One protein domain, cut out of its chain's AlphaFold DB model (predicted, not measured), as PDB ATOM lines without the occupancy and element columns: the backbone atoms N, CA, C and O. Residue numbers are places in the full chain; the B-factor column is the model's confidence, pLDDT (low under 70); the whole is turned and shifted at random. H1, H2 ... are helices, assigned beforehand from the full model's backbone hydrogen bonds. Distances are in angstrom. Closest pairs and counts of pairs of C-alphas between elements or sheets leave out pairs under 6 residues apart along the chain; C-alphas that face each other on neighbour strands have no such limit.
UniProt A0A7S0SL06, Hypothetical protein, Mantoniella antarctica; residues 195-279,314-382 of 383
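Overview. This is residues 195 to 279 and 314 to 382 of the 383 residues of the protein "Hypothetical protein" of Mantoniella antarctica (UniProt A0A7S0SL06). One very long helix, H5, makes the long axis of the domain; H4 packs beside its first part as the other half of a helical hairpin, while H1 and H3 cross H5 obliquely and short H2 packs on H4. The last stretch, residues 370 to 382, of which 370 to 380 belong to H5, sticks out of the body as an arm. The printed part has 154 residues, with five named helices in the order H1, H2, H3, H4, H5 and no named strand: the class is all helix. The whole is compact by its radius of gyration of the C-alphas, 17.3 A, yet elongated, spanning 66 by 34 by 33 A.

Arrangement. H5, residues 341 to 380, is the hub and touches the four other helices. H4, residues 320 to 336, touches residues 341 to 358 of H5 at a shallow tilt of 16 degrees, opposite ways; the closest C-alphas, of Arg 331 and Ile 344, are 5.6 A apart, and the two form a hairpin. H1, residues 199 to 215, touches residues 355 to 366 of H5 at a steep tilt of 46 degrees, opposite ways, with the C-alphas of Tyr 203 and Ala 362 closest at 5.3 A. H3, residues 256 to 278, touches H5 with residues 256 to 264 alone, at a steep tilt of 48 degrees, the same way; the C-alphas of Arg 260 and Glu 353 are closest at 5.4 A. H2, residues 241 to 252, touches H4 with residues 243 to 247 alone, at a steep tilt of 68 degrees, only just short of about perpendicular; the C-alphas of Glu 243 and Leu 323 are closest at 5.5 A. H2 and H5 only just touch, with 3 pairs of C-alphas within 8 A, the closest those of Cys 251 and Arg 346 at 7.2 A. H1 and H2 are apart. Every O i to N i+4 pair is within hydrogen-bond range in H1, H4 and H5; in H2 it is 7 of 8 and in H3 17 of 19.

Along the chain. H5 runs 58.7 A from C-alpha 341 at (-19.499, -14.491, 27.313) to C-alpha 380 at (5.139, 1.363, -23.544). H3 is 34.0 A long, and H1 and H4 are 24.6 A each. H1 begins at C-alpha 199, (2.069, -2.704, 3.504). H2 has 12 residues.

Size, cuts and confidence. The C-alphas farthest apart, of Lys 338 and Ser 382, are 66.3 A apart. Without the free stretch, the body spans 48 by 31 by 30 A. Residues 280 to 313 are not printed, and C-alphas 279 and 314 are 20.3 A apart across this cut, between H3 and H4. The link from H1 to H2, residues 216 to 240, is long; those from H2 to H3 and from H4 to H5 are tight. Mean pLDDT of the printed part is 89.2, with residues 277 to 279 and 379 to 382 under 70.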
ATOM      1  N   ASN A 195       9.616   0.936  10.208       85.38
ATOM      2  CA  ASN A 195       8.724   1.117   9.080       85.38
ATOM      3  C   ASN A 195       8.417  -0.238   8.448       85.38
ATOM      4  O   ASN A 195       9.300  -1.097   8.367       85.38
ATOM      5  N   VAL A 196       7.178  -0.438   8.008       89.44
ATOM      6  CA  VAL A 196       6.768  -1.667   7.330       89.44
ATOM      7  C   VAL A 196       7.271  -1.605   5.883       89.44
ATOM      8  O   VAL A 196       6.830  -0.741   5.129       89.44
ATOM      9  N   PRO A 197       8.128  -2.544   5.433       86.31
ATOM     10  CA  PRO A 197       8.761  -2.450   4.111       86.31
ATOM     11  C   PRO A 197       7.780  -2.454   2.935       86.31
ATOM     12  O   PRO A 197       8.055  -1.914   1.869       86.31
ATOM     13  N   SER A 198       6.652  -3.143   3.099       91.31
ATOM     14  CA  SER A 198       5.582  -3.180   2.111       91.31
ATOM     15  C   SER A 198       4.270  -3.516   2.802       91.31
ATOM     16  O   SER A 198       4.021  -4.664   3.174       91.31
ATOM     17  N   TRP A 199       3.407  -2.516   2.947       93.38
ATOM     18  CA  TRP A 199       2.069  -2.704   3.504       93.38
ATOM     19  C   TRP A 199       1.225  -3.671   2.675       93.38
ATOM     20  O   TRP A 199       0.491  -4.482   3.234       93.38
ATOM     21  N   GLN A 200       1.381  -3.650   1.350       93.69
ATOM     22  CA  GLN A 200       0.656  -4.575   0.484       93.69
ATOM     23  C   GLN A 200       1.057  -6.030   0.734       93.69
ATOM     24  O   GLN A 200       0.189  -6.891   0.891       93.69
ATOM     25  N   LEU A 201       2.361  -6.307   0.828       93.94
ATOM     26  CA  LEU A 201       2.841  -7.646   1.158       93.94
ATOM     27  C   LEU A 201       2.411  -8.060   2.572       93.94
ATOM     28  O   LEU A 201       2.034  -9.212   2.774       93.94
ATOM     29  N   LEU A 202       2.412  -7.130   3.535       96.31
ATOM     30  CA  LEU A 202       1.945  -7.399   4.895       96.31
ATOM     31  C   LEU A 202       0.489  -7.881   4.887       96.31
ATOM     32  O   LEU A 202       0.191  -8.928   5.460       96.31
ATOM     33  N   TYR A 203      -0.410  -7.177   4.193       97.06
ATOM     34  CA  TYR A 203      -1.813  -7.588   4.098       97.06
ATOM     35  C   TYR A 203      -1.987  -8.935   3.392       97.06
ATOM     36  O   TYR A 203      -2.751  -9.776   3.864       97.06
ATOM     37  N   GLN A 204      -1.238  -9.194   2.317       96.31
ATOM     38  CA  GLN A 204      -1.253 -10.495   1.644       96.31
ATOM     39  C   GLN A 204      -0.794 -11.626   2.577       96.31
ATOM     40  O   GLN A 204      -1.459 -12.658   2.667       96.31
ATOM     41  N   LEU A 205       0.296 -11.433   3.326       97.25
ATOM     42  CA  LEU A 205       0.781 -12.421   4.293       97.25
ATOM     43  C   LEU A 205      -0.207 -12.636   5.442       97.25
ATOM     44  O   LEU A 205      -0.404 -13.777   5.867       97.25
ATOM     45  N   LEU A 206      -0.868 -11.577   5.916       97.31
ATOM     46  CA  LEU A 206      -1.922 -11.685   6.925       97.31
ATOM     47  C   LEU A 206      -3.080 -12.536   6.417       97.31
ATOM     48  O   LEU A 206      -3.527 -13.432   7.129       97.31
ATOM     49  N   LEU A 207      -3.508 -12.354   5.167       96.25
ATOM     50  CA  LEU A 207      -4.515 -13.225   4.563       96.25
ATOM     51  C   LEU A 207      -4.076 -14.686   4.534       96.25
ATOM     52  O   LEU A 207      -4.882 -15.561   4.856       96.25
ATOM     53  N   VAL A 208      -2.817 -14.970   4.190       97.56
ATOM     54  CA  VAL A 208      -2.277 -16.337   4.237       97.56
ATOM     55  C   VAL A 208      -2.345 -16.898   5.655       97.56
ATOM     56  O   VAL A 208      -2.892 -17.987   5.852       97.56
ATOM     57  N   ARG A 209      -1.842 -16.151   6.644       96.50
ATOM     58  CA  ARG A 209      -1.819 -16.563   8.052       96.50
ATOM     59  C   ARG A 209      -3.223 -16.834   8.581       96.50
ATOM     60  O   ARG A 209      -3.465 -17.904   9.132       96.50
ATOM     61  N   GLU A 210      -4.164 -15.917   8.375       95.38
ATOM     62  CA  GLU A 210      -5.527 -16.075   8.890       95.38
ATOM     63  C   GLU A 210      -6.305 -17.172   8.143       95.38
ATOM     64  O   GLU A 210      -7.064 -17.916   8.763       95.38
ATOM     65  N   THR A 211      -6.055 -17.380   6.844       95.00
ATOM     66  CA  THR A 211      -6.608 -18.536   6.105       95.00
ATOM     67  C   THR A 211      -6.071 -19.855   6.664       95.00
ATOM     68  O   THR A 211      -6.823 -20.817   6.835       95.00
ATOM     69  N   ALA A 212      -4.774 -19.907   6.984       95.75
ATOM     70  CA  ALA A 212      -4.160 -21.073   7.608       95.75
ATOM     71  C   ALA A 212      -4.726 -21.338   9.003       95.75
ATOM     72  O   ALA A 212      -5.098 -22.473   9.307       95.75
ATOM     73  N   ARG A 213      -4.894 -20.287   9.813       94.81
ATOM     74  CA  ARG A 213      -5.536 -20.378  11.125       94.81
ATOM     75  C   ARG A 213      -6.949 -20.916  11.022       94.81
ATOM     76  O   ARG A 213      -7.248 -21.819  11.781       94.81
ATOM     77  N   GLN A 214      -7.768 -20.477  10.065       90.25
ATOM     78  CA  GLN A 214      -9.138 -20.986   9.879       90.25
ATOM     79  C   GLN A 214      -9.223 -22.491   9.565       90.25
ATOM     80  O   GLN A 214     -10.240 -23.118   9.853       90.25
ATOM     81  N   LEU A 215      -8.178 -23.086   8.980       91.25
ATOM     82  CA  LEU A 215      -8.108 -24.531   8.727       91.25
ATOM     83  C   LEU A 215      -7.309 -25.298   9.789       91.25
ATOM     84  O   LEU A 215      -7.187 -26.523   9.700       91.25
ATOM     85  N   HIS A 216      -6.751 -24.606  10.779       94.00
ATOM     86  CA  HIS A 216      -5.883 -25.212  11.774       94.00
ATOM     87  C   HIS A 216      -6.686 -26.080  12.759       94.00
ATOM     88  O   HIS A 216      -7.767 -25.681  13.196       94.00
ATOM     89  N   PRO A 217      -6.128 -27.205  13.245       91.44
ATOM     90  CA  PRO A 217      -6.762 -28.025  14.286       91.44
ATOM     91  C   PRO A 217      -7.094 -27.314  15.610       91.44
ATOM     92  O   PRO A 217      -7.806 -27.876  16.436       91.44
ATOM     93  N   ASN A 218      -6.568 -26.104  15.830       93.00
ATOM     94  CA  ASN A 218      -6.733 -25.341  17.069       93.00
ATOM     95  C   ASN A 218      -7.901 -24.351  16.982       93.00
ATOM     96  O   ASN A 218      -8.129 -23.600  17.925       93.00
ATOM     97  N   VAL A 219      -8.622 -24.317  15.862       93.56
ATOM     98  CA  VAL A 219      -9.833 -23.508  15.722       93.56
ATOM     99  C   VAL A 219     -10.924 -24.054  16.626       93.56
ATOM    100  O   VAL A 219     -11.155 -25.263  16.688       93.56
ATOM    101  N   ASP A 220     -11.603 -23.157  17.329       93.00
ATOM    102  CA  ASP A 220     -12.736 -23.523  18.166       93.00
ATOM    103  C   ASP A 220     -14.080 -23.438  17.425       93.00
ATOM    104  O   ASP A 220     -14.164 -23.137  16.235       93.00
ATOM    105  N   ALA A 221     -15.171 -23.715  18.143       89.88
ATOM    106  CA  ALA A 221     -16.517 -23.728  17.575       89.88
ATOM    107  C   ALA A 221     -16.975 -22.372  17.004       89.88
ATOM    108  O   ALA A 221     -17.920 -22.347  16.217       89.88
ATOM    109  N   ALA A 222     -16.331 -21.262  17.381       88.81
ATOM    110  CA  ALA A 222     -16.621 -19.938  16.840       88.81
ATOM    111  C   ALA A 222     -15.830 -19.633  15.555       88.81
ATOM    112  O   ALA A 222     -15.972 -18.546  15.003       88.81
ATOM    113  N   GLY A 223     -14.990 -20.560  15.079       90.62
ATOM    114  CA  GLY A 223     -14.161 -20.352  13.889       90.62
ATOM    115  C   GLY A 223     -12.930 -19.475  14.139       90.62
ATOM    116  O   GLY A 223     -12.290 -19.043  13.183       90.62
ATOM    117  N   VAL A 224     -12.597 -19.207  15.406       92.75
ATOM    118  CA  VAL A 224     -11.434 -18.405  15.814       92.75
ATOM    119  C   VAL A 224     -10.352 -19.333  16.358       92.75
ATOM    120  O   VAL A 224     -10.651 -20.381  16.936       92.75
ATOM    121  N   TYR A 225      -9.085 -18.955  16.191       91.19
ATOM    122  CA  TYR A 225      -7.962 -19.684  16.774       91.19
ATOM    123  C   TYR A 225      -8.124 -19.764  18.306       91.19
ATOM    124  O   TYR A 225      -8.164 -18.749  18.998       91.19
ATOM    125  N   GLY A 226      -8.284 -20.978  18.833       91.19
ATOM    126  CA  GLY A 226      -8.689 -21.245  20.218       91.19
ATOM    127  C   GLY A 226      -7.528 -21.390  21.203       91.19
ATOM    128  O   GLY A 226      -7.741 -21.698  22.375       91.19
ATOM    129  N   THR A 227      -6.292 -21.193  20.748       91.75
ATOM    130  CA  THR A 227      -5.084 -21.290  21.575       91.75
ATOM    131  C   THR A 227      -4.323 -19.977  21.586       91.75
ATOM    132  O   THR A 227      -4.374 -19.216  20.625       91.75
ATOM    133  N   THR A 228      -3.586 -19.726  22.668       90.88
ATOM    134  CA  THR A 228      -2.711 -18.557  22.780       90.88
ATOM    135  C   THR A 228      -1.693 -18.544  21.642       90.88
ATOM    136  O   THR A 228      -0.954 -19.511  21.456       90.88
ATOM    137  N   VAL A 229      -1.653 -17.439  20.907       90.31
ATOM    138  CA  VAL A 229      -0.683 -17.174  19.849       90.31
ATOM    139  C   VAL A 229       0.574 -16.592  20.476       90.31
ATOM    140  O   VAL A 229       0.499 -15.668  21.287       90.31
ATOM    141  N   VAL A 230       1.734 -17.117  20.092       83.75
ATOM    142  CA  VAL A 230       3.033 -16.590  20.513       83.75
ATOM    143  C   VAL A 230       3.629 -15.824  19.340       83.75
ATOM    144  O   VAL A 230       3.930 -16.427  18.316       83.75
ATOM    145  N   SER A 231       3.804 -14.514  19.503       76.31
ATOM    146  CA  SER A 231       4.562 -13.679  18.570       76.31
ATOM    147  C   SER A 231       5.958 -13.434  19.137       76.31
ATOM    148  O   SER A 231       6.170 -13.423  20.351       76.31
ATOM    149  N   SER A 232       6.934 -13.232  18.261       75.06
ATOM    150  CA  SER A 232       8.261 -12.767  18.664       75.06
ATOM    151  C   SER A 232       8.265 -11.293  19.098       75.06
ATOM    152  O   SER A 232       9.198 -10.860  19.778       75.06
ATOM    153  N   SER A 233       7.215 -10.537  18.753       71.00
ATOM    154  CA  SER A 233       7.110  -9.100  19.022       71.00
ATOM    155  C   SER A 233       6.605  -8.756  20.433       71.00
ATOM    156  O   SER A 233       6.957  -7.697  20.953       71.00
ATOM    157  N   PHE A 234       5.837  -9.636  21.094       80.06
ATOM    158  CA  PHE A 234       5.352  -9.424  22.466       80.06
ATOM    159  C   PHE A 234       5.005 -10.735  23.193       80.06
ATOM    160  O   PHE A 234       4.706 -11.757  22.577       80.06
ATOM    161  N   SER A 235       5.019 -10.704  24.531       81.38
ATOM    162  CA  SER A 235       4.544 -11.829  25.346       81.38
ATOM    163  C   SER A 235       3.013 -11.844  25.391       81.38
ATOM    164  O   SER A 235       2.422 -10.805  25.676       81.38
ATOM    165  N   PRO A 236       2.337 -12.999  25.262       78.31
ATOM    166  CA  PRO A 236       0.875 -13.070  25.369       78.31
ATOM    167  C   PRO A 236       0.302 -12.559  26.700       78.31
ATOM    168  O   PRO A 236      -0.875 -12.215  26.778       78.31
ATOM    169  N   SER A 237       1.118 -12.526  27.758       78.44
ATOM    170  CA  SER A 237       0.749 -11.973  29.067       78.44
ATOM    171  C   SER A 237       0.865 -10.447  29.153       78.44
ATOM    172  O   SER A 237       0.392  -9.860  30.123       78.44
ATOM    173  N   GLU A 238       1.516  -9.811  28.182       83.94
ATOM    174  CA  GLU A 238       1.864  -8.389  28.159       83.94
ATOM    175  C   GLU A 238       1.448  -7.801  26.809       83.94
ATOM    176  O   GLU A 238       2.262  -7.579  25.914       83.94
ATOM    177  N   ILE A 239       0.141  -7.594  26.656       87.62
ATOM    178  CA  ILE A 239      -0.423  -6.991  25.450       87.62
ATOM    179  C   ILE A 239       0.116  -5.559  25.321       87.62
ATOM    180  O   ILE A 239       0.006  -4.795  26.289       87.62
ATOM    181  N   PRO A 240       0.673  -5.176  24.158       89.88
ATOM    182  CA  PRO A 240       1.179  -3.830  23.949       89.88
ATOM    183  C   PRO A 240       0.102  -2.762  24.171       89.88
ATOM    184  O   PRO A 240      -1.088  -2.970  23.922       89.88
ATOM    185  N   GLN A 241       0.527  -1.598  24.666       89.69
ATOM    186  CA  GLN A 241      -0.384  -0.547  25.118       89.69
ATOM    187  C   GLN A 241      -1.282  -0.011  23.996       89.69
ATOM    188  O   GLN A 241      -2.465   0.215  24.251       89.69
ATOM    189  N   ALA A 242      -0.744   0.158  22.785       90.69
ATOM    190  CA  ALA A 242      -1.487   0.676  21.638       90.69
ATOM    191  C   ALA A 242      -2.635  -0.262  21.237       90.69
ATOM    192  O   ALA A 242      -3.793   0.146  21.219       90.69
ATOM    193  N   GLU A 243      -2.348  -1.549  21.028       93.25
ATOM    194  CA  GLU A 243      -3.355  -2.561  20.705       93.25
ATOM    195  C   GLU A 243      -4.367  -2.733  21.840       93.25
ATOM    196  O   GLU A 243      -5.569  -2.799  21.591       93.25
ATOM    197  N   ALA A 244      -3.917  -2.756  23.100       92.31
ATOM    198  CA  ALA A 244      -4.821  -2.849  24.244       92.31
ATOM    199  C   ALA A 244      -5.776  -1.647  24.331       92.31
ATOM    200  O   ALA A 244      -6.933  -1.806  24.727       92.31
ATOM    201  N   ALA A 245      -5.300  -0.444  24.010       92.38
ATOM    202  CA  ALA A 245      -6.114   0.761  24.000       92.38
ATOM    203  C   ALA A 245      -7.106   0.765  22.830       92.38
ATOM    204  O   ALA A 245      -8.296   0.969  23.065       92.38
ATOM    205  N   LEU A 246      -6.664   0.409  21.620       94.75
ATOM    206  CA  LEU A 246      -7.551   0.271  20.465       94.75
ATOM    207  C   LEU A 246      -8.647  -0.780  20.710       94.75
ATOM    208  O   LEU A 246      -9.822  -0.517  20.466       94.75
ATOM    209  N   ILE A 247      -8.307  -1.953  21.259       95.38
ATOM    210  CA  ILE A 247      -9.303  -2.987  21.588       95.38
ATOM    211  C   ILE A 247     -10.333  -2.451  22.595       95.38
ATOM    212  O   ILE A 247     -11.530  -2.695  22.437       95.38
ATOM    213  N   LYS A 248      -9.904  -1.682  23.608       93.50
ATOM    214  CA  LYS A 248     -10.827  -1.053  24.572       93.50
ATOM    215  C   LYS A 248     -11.782  -0.075  23.895       93.50
ATOM    216  O   LYS A 248     -12.968  -0.098  24.217       93.50
ATOM    217  N   GLU A 249     -11.296   0.751  22.973       93.56
ATOM    218  CA  GLU A 249     -12.139   1.675  22.205       93.56
ATOM    219  C   GLU A 249     -13.155   0.912  21.353       93.56
ATOM    220  O   GLU A 249     -14.359   1.177  21.426       93.56
ATOM    221  N   LEU A 250     -12.704  -0.121  20.637       94.62
ATOM    222  CA  LEU A 250     -13.570  -0.978  19.830       94.62
ATOM    223  C   LEU A 250     -14.634  -1.691  20.680       94.62
ATOM    224  O   LEU A 250     -15.748  -1.903  20.205       94.62
ATOM    225  N   CYS A 251     -14.346  -2.040  21.941       92.50
ATOM    226  CA  CYS A 251     -15.316  -2.699  22.824       92.50
ATOM    227  C   CYS A 251     -16.527  -1.811  23.137       92.50
ATOM    228  O   CYS A 251     -17.604  -2.338  23.420       92.50
ATOM    229  N   VAL A 252     -16.370  -0.485  23.078       92.38
ATOM    230  CA  VAL A 252     -17.451   0.483  23.322       92.38
ATOM    231  C   VAL A 252     -18.312   0.692  22.067       92.38
ATOM    232  O   VAL A 252     -19.480   1.079  22.162       92.38
ATOM    233  N   VAL A 253     -17.782   0.385  20.880       93.00
ATOM    234  CA  VAL A 253     -18.485   0.558  19.605       93.00
ATOM    235  C   VAL A 253     -19.406  -0.632  19.338       93.00
ATOM    236  O   VAL A 253     -18.986  -1.725  18.951       93.00
ATOM    237  N   ASN A 254     -20.708  -0.413  19.523       90.69
ATOM    238  CA  ASN A 254     -21.699  -1.486  19.446       90.69
ATOM    239  C   ASN A 254     -21.933  -2.022  18.030       90.69
ATOM    240  O   ASN A 254     -22.042  -3.237  17.867       90.69
ATOM    241  N   GLU A 255     -21.937  -1.146  17.029       95.75
ATOM    242  CA  GLU A 255     -22.248  -1.489  15.640       95.75
ATOM    243  C   GLU A 255     -21.056  -2.162  14.929       95.75
ATOM    244  O   GLU A 255     -19.979  -1.560  14.869       95.75
ATOM    245  N   PRO A 256     -21.215  -3.376  14.359       95.12
ATOM    246  CA  PRO A 256     -20.151  -4.090  13.638       95.12
ATOM    247  C   PRO A 256     -19.514  -3.278  12.509       95.12
ATOM    248  O   PRO A 256     -18.295  -3.149  12.432       95.12
ATOM    249  N   MET A 257     -20.343  -2.646  11.673       95.50
ATOM    250  CA  MET A 257     -19.858  -1.842  10.546       95.50
ATOM    251  C   MET A 257     -19.091  -0.600  11.010       95.50
ATOM    252  O   MET A 257     -18.130  -0.199  10.360       95.50
ATOM    253  N   ALA A 258     -19.466  -0.024  12.156       96.31
ATOM    254  CA  ALA A 258     -18.735   1.095  12.740       96.31
ATOM    255  C   ALA A 258     -17.376   0.651  13.303       96.31
ATOM    256  O   ALA A 258     -16.394   1.361  13.112       96.31
ATOM    257  N   ARG A 259     -17.283  -0.533  13.932       96.50
ATOM    258  CA  ARG A 259     -15.990  -1.103  14.362       96.50
ATOM    259  C   ARG A 259     -15.073  -1.360  13.180       96.50
ATOM    260  O   ARG A 259     -13.922  -0.945  13.213       96.50
ATOM    261  N   ARG A 260     -15.598  -1.983  12.125       97.44
ATOM    262  CA  ARG A 260     -14.855  -2.241  10.887       97.44
ATOM    263  C   ARG A 260     -14.323  -0.946  10.268       97.44
ATOM    264  O   ARG A 260     -13.148  -0.878   9.933       97.44
ATOM    265  N   ALA A 261     -15.162   0.087  10.167       96.38
ATOM    266  CA  ALA A 261     -14.748   1.397   9.666       96.38
ATOM    267  C   ALA A 261     -13.686   2.063  10.559       96.38
ATOM    268  O   ALA A 261     -12.766   2.683  10.043       96.38
ATOM    269  N   PHE A 262     -13.774   1.896  11.881       96.06
ATOM    270  CA  PHE A 262     -12.767   2.396  12.818       96.06
ATOM    271  C   PHE A 262     -11.423   1.676  12.618       96.06
ATOM    272  O   PHE A 262     -10.397   2.325  12.438       96.06
ATOM    273  N   VAL A 263     -11.412   0.340  12.585       96.88
ATOM    274  CA  VAL A 263     -10.184  -0.435  12.323       96.88
ATOM    275  C   VAL A 263      -9.559  -0.025  10.988       96.88
ATOM    276  O   VAL A 263      -8.353   0.202  10.925       96.88
ATOM    277  N   MET A 264     -10.385   0.130   9.950       96.25
ATOM    278  CA  MET A 264      -9.965   0.603   8.631       96.25
ATOM    279  C   MET A 264      -9.263   1.961   8.705       96.25
ATOM    280  O   MET A 264      -8.125   2.084   8.264       96.25
ATOM    281  N   ASP A 265      -9.918   2.950   9.313       95.50
ATOM    282  CA  ASP A 265      -9.388   4.303   9.485       95.50
ATOM    283  C   ASP A 265      -8.039   4.299  10.220       95.50
ATOM    284  O   ASP A 265      -7.090   4.957   9.798       95.50
ATOM    285  N   LYS A 266      -7.897   3.485  11.274       94.94
ATOM    286  CA  LYS A 266      -6.634   3.387  12.022       94.94
ATOM    287  C   LYS A 266      -5.519   2.710  11.234       94.94
ATOM    288  O   LYS A 266      -4.371   3.137  11.335       94.94
ATOM    289  N   PHE A 267      -5.830   1.688  10.442       95.50
ATOM    290  CA  PHE A 267      -4.844   1.047   9.571       95.50
ATOM    291  C   PHE A 267      -4.400   1.969   8.432       95.50
ATOM    292  O   PHE A 267      -3.209   2.026   8.135       95.50
ATOM    293  N   GLU A 268      -5.322   2.725   7.833       93.62
ATOM    294  CA  GLU A 268      -5.003   3.703   6.788       93.62
ATOM    295  C   GLU A 268      -4.153   4.852   7.334       93.62
ATOM    296  O   GLU A 268      -3.098   5.133   6.768       93.62
ATOM    297  N   GLN A 269      -4.530   5.432   8.478       93.00
ATOM    298  CA  GLN A 269      -3.730   6.458   9.157       93.00
ATOM    299  C   GLN A 269      -2.323   5.955   9.498       93.00
ATOM    300  O   GLN A 269      -1.344   6.665   9.270       93.00
ATOM    301  N   CYS A 270      -2.205   4.734  10.034       91.75
ATOM    302  CA  CYS A 270      -0.907   4.144  10.354       91.75
ATOM    303  C   CYS A 270      -0.049   3.982   9.091       91.75
ATOM    304  O   CYS A 270       1.086   4.454   9.078       91.75
ATOM    305  N   ARG A 271      -0.607   3.414   8.012       92.06
ATOM    306  CA  ARG A 271       0.087   3.269   6.723       92.06
ATOM    307  C   ARG A 271       0.555   4.609   6.168       92.06
ATOM    308  O   ARG A 271       1.718   4.740   5.815       92.06
ATOM    309  N   GLU A 272      -0.331   5.598   6.084       89.88
ATOM    310  CA  GLU A 272      -0.005   6.908   5.509       89.88
ATOM    311  C   GLU A 272       1.116   7.608   6.282       89.88
ATOM    312  O   GLU A 272       2.019   8.199   5.688       89.88
ATOM    313  N   LEU A 273       1.096   7.514   7.615       86.56
ATOM    314  CA  LEU A 273       2.146   8.078   8.461       86.56
ATOM    315  C   LEU A 273       3.464   7.307   8.369       86.56
ATOM    316  O   LEU A 273       4.519   7.912   8.569       86.56
ATOM    317  N   ASP A 274       3.405   6.005   8.110       85.25
ATOM    318  CA  ASP A 274       4.572   5.155   7.909       85.25
ATOM    319  C   ASP A 274       5.251   5.461   6.564       85.25
ATOM    320  O   ASP A 274       6.438   5.789   6.542       85.25
ATOM    321  N   GLU A 275       4.475   5.496   5.475       82.38
ATOM    322  CA  GLU A 275       4.934   5.796   4.108       82.38
ATOM    323  C   GLU A 275       5.459   7.239   3.973       82.38
ATOM    324  O   GLU A 275       6.495   7.477   3.353       82.38
ATOM    325  N   TYR A 276       4.821   8.221   4.622       75.62
ATOM    326  CA  TYR A 276       5.266   9.623   4.573       75.62
ATOM    327  C   TYR A 276       6.678   9.845   5.154       75.62
ATOM    328  O   TYR A 276       7.336  10.846   4.846       75.62
ATOM    329  N   ARG A 277       7.163   8.952   6.027       58.38
ATOM    330  CA  ARG A 277       8.507   9.073   6.620       58.38
ATOM    331  C   ARG A 277       9.610   8.693   5.635       58.38
ATOM    332  O   ARG A 277      10.685   9.293   5.718       58.38
ATOM    333  N   ASP A 278       9.331   7.794   4.695       54.34
ATOM    334  CA  ASP A 278      10.295   7.370   3.676       54.34
ATOM    335  C   ASP A 278      10.579   8.494   2.664       54.34
ATOM    336  O   ASP A 278      11.738   8.748   2.323       54.34
ATOM    337  N   ASP A 279       9.562   9.282   2.296       52.75
ATOM    338  CA  ASP A 279       9.685  10.388   1.333       52.75
ATOM    339  C   ASP A 279      10.596  11.541   1.801       52.75
ATOM    340  O   ASP A 279      11.094  12.324   0.988       52.75
ATOM    341  N   ASP A 314      -0.070   6.310  20.323       80.12
ATOM    342  CA  ASP A 314       0.312   6.745  18.969       80.12
ATOM    343  C   ASP A 314      -0.198   5.719  17.941       80.12
ATOM    344  O   ASP A 314       0.125   4.531  18.018       80.12
ATOM    345  N   VAL A 315      -1.000   6.161  16.967       84.25
ATOM    346  CA  VAL A 315      -1.546   5.300  15.900       84.25
ATOM    347  C   VAL A 315      -0.447   4.587  15.103       84.25
ATOM    348  O   VAL A 315      -0.671   3.476  14.624       84.25
ATOM    349  N   ARG A 316       0.756   5.174  15.022       83.06
ATOM    350  CA  ARG A 316       1.927   4.592  14.345       83.06
ATOM    351  C   ARG A 316       2.447   3.335  15.019       83.06
ATOM    352  O   ARG A 316       3.137   2.549  14.375       83.06
ATOM    353  N   ASP A 317       2.134   3.154  16.297       85.94
ATOM    354  CA  ASP A 317       2.536   1.964  17.027       85.94
ATOM    355  C   ASP A 317       1.620   0.780  16.712       85.94
ATOM    356  O   ASP A 317       2.032  -0.350  16.954       85.94
ATOM    357  N   ILE A 318       0.419   0.985  16.150       91.06
ATOM    358  CA  ILE A 318      -0.478  -0.123  15.801       91.06
ATOM    359  C   ILE A 318       0.103  -0.927  14.639       91.06
ATOM    360  O   ILE A 318       0.475  -0.382  13.595       91.06
ATOM    361  N   ARG A 319       0.102  -2.252  14.800       92.81
ATOM    362  CA  ARG A 319       0.453  -3.209  13.748       92.81
ATOM    363  C   ARG A 319      -0.714  -4.181  13.495       92.81
ATOM    364  O   ARG A 319      -1.204  -4.767  14.464       92.81
ATOM    365  N   PRO A 320      -1.218  -4.339  12.252       96.00
ATOM    366  CA  PRO A 320      -2.401  -5.162  11.972       96.00
ATOM    367  C   PRO A 320      -2.302  -6.620  12.439       96.00
ATOM    368  O   PRO A 320      -3.230  -7.140  13.063       96.00
ATOM    369  N   GLY A 321      -1.176  -7.280  12.173       95.81
ATOM    370  CA  GLY A 321      -0.908  -8.652  12.584       95.81
ATOM    371  C   GLY A 321      -0.859  -8.800  14.092       95.81
ATOM    372  O   GLY A 321      -1.535  -9.679  14.640       95.81
ATOM    373  N   ARG A 322      -0.145  -7.887  14.754       94.56
ATOM    374  CA  ARG A 322      -0.086  -7.785  16.213       94.56
ATOM    375  C   ARG A 322      -1.455  -7.542  16.842       94.56
ATOM    376  O   ARG A 322      -1.772  -8.186  17.840       94.56
ATOM    377  N   LEU A 323      -2.288  -6.674  16.263       96.38
ATOM    378  CA  LEU A 323      -3.650  -6.417  16.740       96.38
ATOM    379  C   LEU A 323      -4.500  -7.693  16.714       96.38
ATOM    380  O   LEU A 323      -5.149  -8.008  17.713       96.38
ATOM    381  N   ILE A 324      -4.462  -8.449  15.612       97.00
ATOM    382  CA  ILE A 324      -5.171  -9.732  15.493       97.00
ATOM    383  C   ILE A 324      -4.703 -10.708  16.582       97.00
ATOM    384  O   ILE A 324      -5.531 -11.302  17.279       97.00
ATOM    385  N   ASP A 325      -3.391 -10.830  16.787       95.81
ATOM    386  CA  ASP A 325      -2.827 -11.720  17.808       95.81
ATOM    387  C   ASP A 325      -3.224 -11.279  19.230       95.81
ATOM    388  O   ASP A 325      -3.527 -12.117  20.084       95.81
ATOM    389  N   CYS A 326      -3.301  -9.969  19.487       95.75
ATOM    390  CA  CYS A 326      -3.783  -9.411  20.751       95.75
ATOM    391  C   CYS A 326      -5.261  -9.742  21.000       95.75
ATOM    392  O   CYS A 326      -5.607 -10.166  22.104       95.75
ATOM    393  N   ILE A 327      -6.122  -9.606  19.984       96.75
ATOM    394  CA  ILE A 327      -7.546  -9.967  20.070       96.75
ATOM    395  C   ILE A 327      -7.696 -11.452  20.425       96.75
ATOM    396  O   ILE A 327      -8.429 -11.789  21.361       96.75
ATOM    397  N   ILE A 328      -6.966 -12.337  19.734       96.00
ATOM    398  CA  ILE A 328      -6.981 -13.784  20.003       96.00
ATOM    399  C   ILE A 328      -6.505 -14.070  21.431       96.00
ATOM    400  O   ILE A 328      -7.178 -14.777  22.183       96.00
ATOM    401  N   ASN A 329      -5.376 -13.491  21.843       95.56
ATOM    402  CA  ASN A 329      -4.796 -13.741  23.160       95.56
ATOM    403  C   ASN A 329      -5.690 -13.246  24.304       95.56
ATOM    404  O   ASN A 329      -5.875 -13.975  25.282       95.56
ATOM    405  N   MET A 330      -6.309 -12.066  24.169       95.12
ATOM    406  CA  MET A 330      -7.305 -11.579  25.130       95.12
ATOM    407  C   MET A 330      -8.500 -12.520  25.218       95.12
ATOM    408  O   MET A 330      -8.938 -12.866  26.314       95.12
ATOM    409  N   ARG A 331      -9.012 -12.966  24.069       95.38
ATOM    410  CA  ARG A 331     -10.162 -13.864  23.995       95.38
ATOM    411  C   ARG A 331      -9.881 -15.193  24.691       95.38
ATOM    412  O   ARG A 331     -10.664 -15.602  25.546       95.38
ATOM    413  N   VAL A 332      -8.753 -15.830  24.381       94.94
ATOM    414  CA  VAL A 332      -8.341 -17.108  24.984       94.94
ATOM    415  C   VAL A 332      -8.129 -16.960  26.494       94.94
ATOM    416  O   VAL A 332      -8.557 -17.821  27.266       94.94
ATOM    417  N   ALA A 333      -7.520 -15.858  26.942       94.00
ATOM    418  CA  ALA A 333      -7.348 -15.583  28.367       94.00
ATOM    419  C   ALA A 333      -8.701 -15.446  29.090       94.00
ATOM    420  O   ALA A 333      -8.922 -16.097  30.110       94.00
ATOM    421  N   LEU A 334      -9.636 -14.673  28.529       94.31
ATOM    422  CA  LEU A 334     -10.970 -14.477  29.101       94.31
ATOM    423  C   LEU A 334     -11.817 -15.758  29.100       94.31
ATOM    424  O   LEU A 334     -12.547 -16.005  30.060       94.31
ATOM    425  N   GLN A 335     -11.694 -16.600  28.069       94.31
ATOM    426  CA  GLN A 335     -12.326 -17.923  28.033       94.31
ATOM    427  C   GLN A 335     -11.803 -18.829  29.149       94.31
ATOM    428  O   GLN A 335     -12.588 -19.462  29.857       94.31
ATOM    429  N   ARG A 336     -10.478 -18.868  29.340       93.50
ATOM    430  CA  ARG A 336      -9.848 -19.644  30.415       93.50
ATOM    431  C   ARG A 336     -10.324 -19.186  31.793       93.50
ATOM    432  O   ARG A 336     -10.604 -20.023  32.651       93.50
ATOM    433  N   ASP A 337     -10.456 -17.877  31.972       94.56
ATOM    434  CA  ASP A 337     -10.864 -17.259  33.233       94.56
ATOM    435  C   ASP A 337     -12.397 -17.250  33.423       94.56
ATOM    436  O   ASP A 337     -12.887 -16.801  34.460       94.56
ATOM    437  N   LYS A 338     -13.160 -17.800  32.461       93.12
ATOM    438  CA  LYS A 338     -14.634 -17.861  32.455       93.12
ATOM    439  C   LYS A 338     -15.280 -16.487  32.663       93.12
ATOM    440  O   LYS A 338     -16.208 -16.338  33.459       93.12
ATOM    441  N   ALA A 339     -14.747 -15.488  31.967       94.12
ATOM    442  CA  ALA A 339     -15.289 -14.137  31.959       94.12
ATOM    443  C   ALA A 339     -16.665 -14.073  31.268       94.12
ATOM    444  O   ALA A 339     -17.192 -15.076  30.790       94.12
ATOM    445  N   ASP A 340     -17.253 -12.875  31.217       93.88
ATOM    446  CA  ASP A 340     -18.541 -12.635  30.557       93.88
ATOM    447  C   ASP A 340     -18.492 -13.048  29.072       93.88
ATOM    448  O   ASP A 340     -17.705 -12.505  28.288       93.88
ATOM    449  N   GLU A 341     -19.365 -13.986  28.686       93.75
ATOM    450  CA  GLU A 341     -19.499 -14.491  27.313       93.75
ATOM    451  C   GLU A 341     -19.725 -13.360  26.307       93.75
ATOM    452  O   GLU A 341     -19.181 -13.402  25.209       93.75
ATOM    453  N   ARG A 342     -20.408 -12.276  26.698       92.62
ATOM    454  CA  ARG A 342     -20.646 -11.124  25.814       92.62
ATOM    455  C   ARG A 342     -19.353 -10.454  25.362       92.62
ATOM    456  O   ARG A 342     -19.291  -9.929  24.252       92.62
ATOM    457  N   ILE A 343     -18.333 -10.437  26.221       92.38
ATOM    458  CA  ILE A 343     -17.021  -9.860  25.907       92.38
ATOM    459  C   ILE A 343     -16.242 -10.819  25.000       92.38
ATOM    460  O   ILE A 343     -15.607 -10.386  24.043       92.38
ATOM    461  N   ILE A 344     -16.329 -12.124  25.257       94.88
ATOM    462  CA  ILE A 344     -15.684 -13.163  24.440       94.88
ATOM    463  C   ILE A 344     -16.279 -13.185  23.021       94.88
ATOM    464  O   ILE A 344     -15.537 -13.203  22.036       94.88
ATOM    465  N   ASP A 345     -17.602 -13.110  22.901       94.81
ATOM    466  CA  ASP A 345     -18.310 -13.022  21.622       94.81
ATOM    467  C   ASP A 345     -17.948 -11.732  20.882       94.81
ATOM    468  O   ASP A 345     -17.715 -11.740  19.674       94.81
ATOM    469  N   ARG A 346     -17.815 -10.619  21.619       95.56
ATOM    470  CA  ARG A 346     -17.363  -9.345  21.057       95.56
ATOM    471  C   ARG A 346     -15.962  -9.457  20.456       95.56
ATOM    472  O   ARG A 346     -15.770  -9.005  19.333       95.56
ATOM    473  N   LEU A 347     -15.008 -10.052  21.173       96.75
ATOM    474  CA  LEU A 347     -13.648 -10.267  20.664       96.75
ATOM    475  C   LEU A 347     -13.634 -11.223  19.461       96.75
ATOM    476  O   LEU A 347     -12.870 -11.016  18.523       96.75
ATOM    477  N   SER A 348     -14.515 -12.228  19.450       96.38
ATOM    478  CA  SER A 348     -14.689 -13.123  18.298       96.38
ATOM    479  C   SER A 348     -15.166 -12.356  17.060       96.38
ATOM    480  O   SER A 348     -14.627 -12.545  15.975       96.38
ATOM    481  N   ALA A 349     -16.131 -11.446  17.221       96.69
ATOM    482  CA  ALA A 349     -16.587 -10.584  16.135       96.69
ATOM    483  C   ALA A 349     -15.485  -9.620  15.663       96.69
ATOM    484  O   ALA A 349     -15.277  -9.483  14.463       96.69
ATOM    485  N   MET A 350     -14.742  -9.004  16.593       97.62
ATOM    486  CA  MET A 350     -13.627  -8.108  16.258       97.62
ATOM    487  C   MET A 350     -12.532  -8.800  15.445       97.62
ATOM    488  O   MET A 350     -11.956  -8.173  14.560       97.62
ATOM    489  N   TYR A 351     -12.246 -10.074  15.728       97.62
ATOM    490  CA  TYR A 351     -11.305 -10.866  14.938       97.62
ATOM    491  C   TYR A 351     -11.730 -10.905  13.462       97.62
ATOM    492  O   TYR A 351     -10.967 -10.468  12.603       97.62
ATOM    493  N   PHE A 352     -12.966 -11.325  13.172       97.19
ATOM    494  CA  PHE A 352     -13.468 -11.385  11.795       97.19
ATOM    495  C   PHE A 352     -13.563 -10.004  11.144       97.19
ATOM    496  O   PHE A 352     -13.146  -9.842  10.004       97.19
ATOM    497  N   GLU A 353     -14.022  -8.991  11.879       97.81
ATOM    498  CA  GLU A 353     -14.082  -7.611  11.384       97.81
ATOM    499  C   GLU A 353     -12.693  -7.084  10.999       97.81
ATOM    500  O   GLU A 353     -12.554  -6.410   9.983       97.81
ATOM    501  N   THR A 354     -11.656  -7.421  11.773       97.81
ATOM    502  CA  THR A 354     -10.267  -7.046  11.466       97.81
ATOM    503  C   THR A 354      -9.742  -7.820  10.254       97.81
ATOM    504  O   THR A 354      -9.115  -7.225   9.379       97.81
ATOM    505  N   CYS A 355     -10.039  -9.121  10.146       96.38
ATOM    506  CA  CYS A 355      -9.709  -9.916   8.959       96.38
ATOM    507  C   CYS A 355     -10.381  -9.369   7.687       96.38
ATOM    508  O   CYS A 355      -9.747  -9.327   6.636       96.38
ATOM    509  N   ASP A 356     -11.629  -8.905   7.779       96.12
ATOM    510  CA  ASP A 356     -12.349  -8.294   6.656       96.12
ATOM    511  C   ASP A 356     -11.717  -6.966   6.217       96.12
ATOM    512  O   ASP A 356     -11.743  -6.635   5.031       96.12
ATOM    513  N   VAL A 357     -11.164  -6.188   7.157       97.31
ATOM    514  CA  VAL A 357     -10.386  -4.980   6.834       97.31
ATOM    515  C   VAL A 357      -9.091  -5.350   6.114       97.31
ATOM    516  O   VAL A 357      -8.766  -4.734   5.100       97.31
ATOM    517  N   VAL A 358      -8.369  -6.365   6.599       96.56
ATOM    518  CA  VAL A 358      -7.142  -6.867   5.957       96.56
ATOM    519  C   VAL A 358      -7.421  -7.326   4.524       96.56
ATOM    520  O   VAL A 358      -6.657  -6.989   3.621       96.56
ATOM    521  N   LEU A 359      -8.523  -8.049   4.304       94.31
ATOM    522  CA  LEU A 359      -8.948  -8.474   2.971       94.31
ATOM    523  C   LEU A 359      -9.199  -7.282   2.051       94.31
ATOM    524  O   LEU A 359      -8.631  -7.221   0.965       94.31
ATOM    525  N   GLU A 360      -9.982  -6.306   2.508       94.50
ATOM    526  CA  GLU A 360     -10.280  -5.117   1.710       94.50
ATOM    527  C   GLU A 360      -9.014  -4.310   1.376       94.50
ATOM    528  O   GLU A 360      -8.879  -3.818   0.257       94.50
ATOM    529  N   GLN A 361      -8.063  -4.188   2.306       94.38
ATOM    530  CA  GLN A 361      -6.797  -3.501   2.040       94.38
ATOM    531  C   GLN A 361      -5.918  -4.259   1.036       94.38
ATOM    532  O   GLN A 361      -5.359  -3.632   0.133       94.38
ATOM    533  N   ALA A 362      -5.839  -5.589   1.138       92.31
ATOM    534  CA  ALA A 362      -5.118  -6.407   0.166       92.31
ATOM    535  C   ALA A 362      -5.723  -6.284  -1.243       92.31
ATOM    536  O   ALA A 362      -4.985  -6.113  -2.216       92.31
ATOM    537  N   ASP A 363      -7.053  -6.326  -1.361       90.56
ATOM    538  CA  ASP A 363      -7.755  -6.202  -2.643       90.56
ATOM    539  C   ASP A 363      -7.536  -4.822  -3.272       90.56
ATOM    540  O   ASP A 363      -7.143  -4.734  -4.436       90.56
ATOM    541  N   ARG A 364      -7.673  -3.742  -2.489       89.06
ATOM    542  CA  ARG A 364      -7.401  -2.372  -2.957       89.06
ATOM    543  C   ARG A 364      -5.976  -2.212  -3.488       89.06
ATOM    544  O   ARG A 364      -5.766  -1.550  -4.505       89.06
ATOM    545  N   GLY A 365      -4.984  -2.800  -2.821       84.50
ATOM    546  CA  GLY A 365      -3.609  -2.736  -3.308       84.50
ATOM    547  C   GLY A 365      -3.385  -3.560  -4.576       84.50
ATOM    548  O   GLY A 365      -2.696  -3.085  -5.476       84.50
ATOM    549  N   ASN A 366      -4.030  -4.724  -4.715       84.25
ATOM    550  CA  ASN A 366      -3.974  -5.518  -5.947       84.25
ATOM    551  C   ASN A 366      -4.593  -4.758  -7.133       84.25
ATOM    552  O   ASN A 366      -4.025  -4.747  -8.226       84.25
ATOM    553  N   GLU A 367      -5.733  -4.093  -6.923       85.44
ATOM    554  CA  GLU A 367      -6.369  -3.237  -7.933       85.44
ATOM    555  C   GLU A 367      -5.450  -2.089  -8.362       85.44
ATOM    556  O   GLU A 367      -5.308  -1.826  -9.559       85.44
ATOM    557  N   ARG A 368      -4.778  -1.442  -7.402       83.88
ATOM    558  CA  ARG A 368      -3.818  -0.366  -7.671       83.88
ATOM    559  C   ARG A 368      -2.625  -0.863  -8.488       83.88
ATOM    560  O   ARG A 368      -2.301  -0.259  -9.504       83.88
ATOM    561  N   THR A 369      -2.030  -1.996  -8.112       79.31
ATOM    562  CA  THR A 369      -0.922  -2.604  -8.866       79.31
ATOM    563  C   THR A 369      -1.338  -2.975 -10.290       79.31
ATOM    564  O   THR A 369      -0.622  -2.656 -11.236       79.31
ATOM    565  N   MET A 370      -2.515  -3.581 -10.477       78.94
ATOM    566  CA  MET A 370      -3.022  -3.912 -11.815       78.94
ATOM    567  C   MET A 370      -3.291  -2.666 -12.670       78.94
ATOM    568  O   MET A 370      -3.040  -2.680 -13.879       78.94
ATOM    569  N   ALA A 371      -3.794  -1.587 -12.066       77.25
ATOM    570  CA  ALA A 371      -3.993  -0.315 -12.754       77.25
ATOM    571  C   ALA A 371      -2.656   0.300 -13.201       77.25
ATOM    572  O   ALA A 371      -2.539   0.723 -14.354       77.25
ATOM    573  N   ASP A 372      -1.641   0.277 -12.336       75.06
ATOM    574  CA  ASP A 372      -0.298   0.780 -12.639       75.06
ATOM    575  C   ASP A 372       0.384  -0.042 -13.746       75.06
ATOM    576  O   ASP A 372       0.984   0.518 -14.665       75.06
ATOM    577  N   GLU A 373       0.259  -1.372 -13.713       75.69
ATOM    578  CA  GLU A 373       0.773  -2.252 -14.769       75.69
ATOM    579  C   GLU A 373       0.087  -2.009 -16.115       75.69
ATOM    580  O   GLU A 373       0.756  -1.961 -17.152       75.69
ATOM    581  N   ARG A 374      -1.242  -1.826 -16.118       76.88
ATOM    582  CA  ARG A 374      -1.985  -1.470 -17.333       76.88
ATOM    583  C   ARG A 374      -1.501  -0.129 -17.886       76.88
ATOM    584  O   ARG A 374      -1.204  -0.052 -19.074       76.88
ATOM    585  N   ALA A 375      -1.366   0.886 -17.034       73.88
ATOM    586  CA  ALA A 375      -0.886   2.203 -17.444       73.88
ATOM    587  C   ALA A 375       0.535   2.142 -18.033       73.88
ATOM    588  O   ALA A 375       0.813   2.777 -19.049       73.88
ATOM    589  N   ARG A 376       1.430   1.332 -17.448       70.62
ATOM    590  CA  ARG A 376       2.784   1.113 -17.983       70.62
ATOM    591  C   ARG A 376       2.776   0.450 -19.358       70.62
ATOM    592  O   ARG A 376       3.544   0.869 -20.217       70.62
ATOM    593  N   ARG A 377       1.914  -0.546 -19.588       71.56
ATOM    594  CA  ARG A 377       1.778  -1.193 -20.908       71.56
ATOM    595  C   ARG A 377       1.251  -0.223 -21.965       71.56
ATOM    596  O   ARG A 377       1.812  -0.149 -23.049       71.56
ATOM    597  N   GLU A 378       0.240   0.572 -21.625       75.06
ATOM    598  CA  GLU A 378      -0.336   1.570 -22.540       75.06
ATOM    599  C   GLU A 378       0.667   2.680 -22.914       75.06
ATOM    600  O   GLU A 378       0.670   3.164 -24.048       75.06
ATOM    601  N   LEU A 379       1.552   3.058 -21.986       67.12
ATOM    602  CA  LEU A 379       2.640   4.008 -22.243       67.12
ATOM    603  C   LEU A 379       3.802   3.385 -23.034       67.12
ATOM    604  O   LEU A 379       4.395   4.077 -23.859       67.12
ATOM    605  N   GLY A 380       4.107   2.103 -22.812       53.41
ATOM    606  CA  GLY A 380       5.139   1.363 -23.544       53.41
ATOM    607  C   GLY A 380       4.776   1.085 -25.006       53.41
ATOM    608  O   GLY A 380       5.647   1.159 -25.861       53.41
ATOM    609  N   ASP A 381       3.495   0.859 -25.310       47.19
ATOM    610  CA  ASP A 381       2.999   0.664 -26.685       47.19
ATOM    611  C   ASP A 381       2.864   1.984 -27.482       47.19
ATOM    612  O   ASP A 381       2.543   1.973 -28.673       47.19
ATOM    613  N   SER A 382       3.081   3.133 -26.828       44.38
ATOM    614  CA  SER A 382       2.988   4.475 -27.428       44.38
ATOM    615  C   SER A 382       4.350   5.085 -27.810       44.38
ATOM    616  O   SER A 382       4.381   6.227 -28.283       44.38
TER     617      SER A 382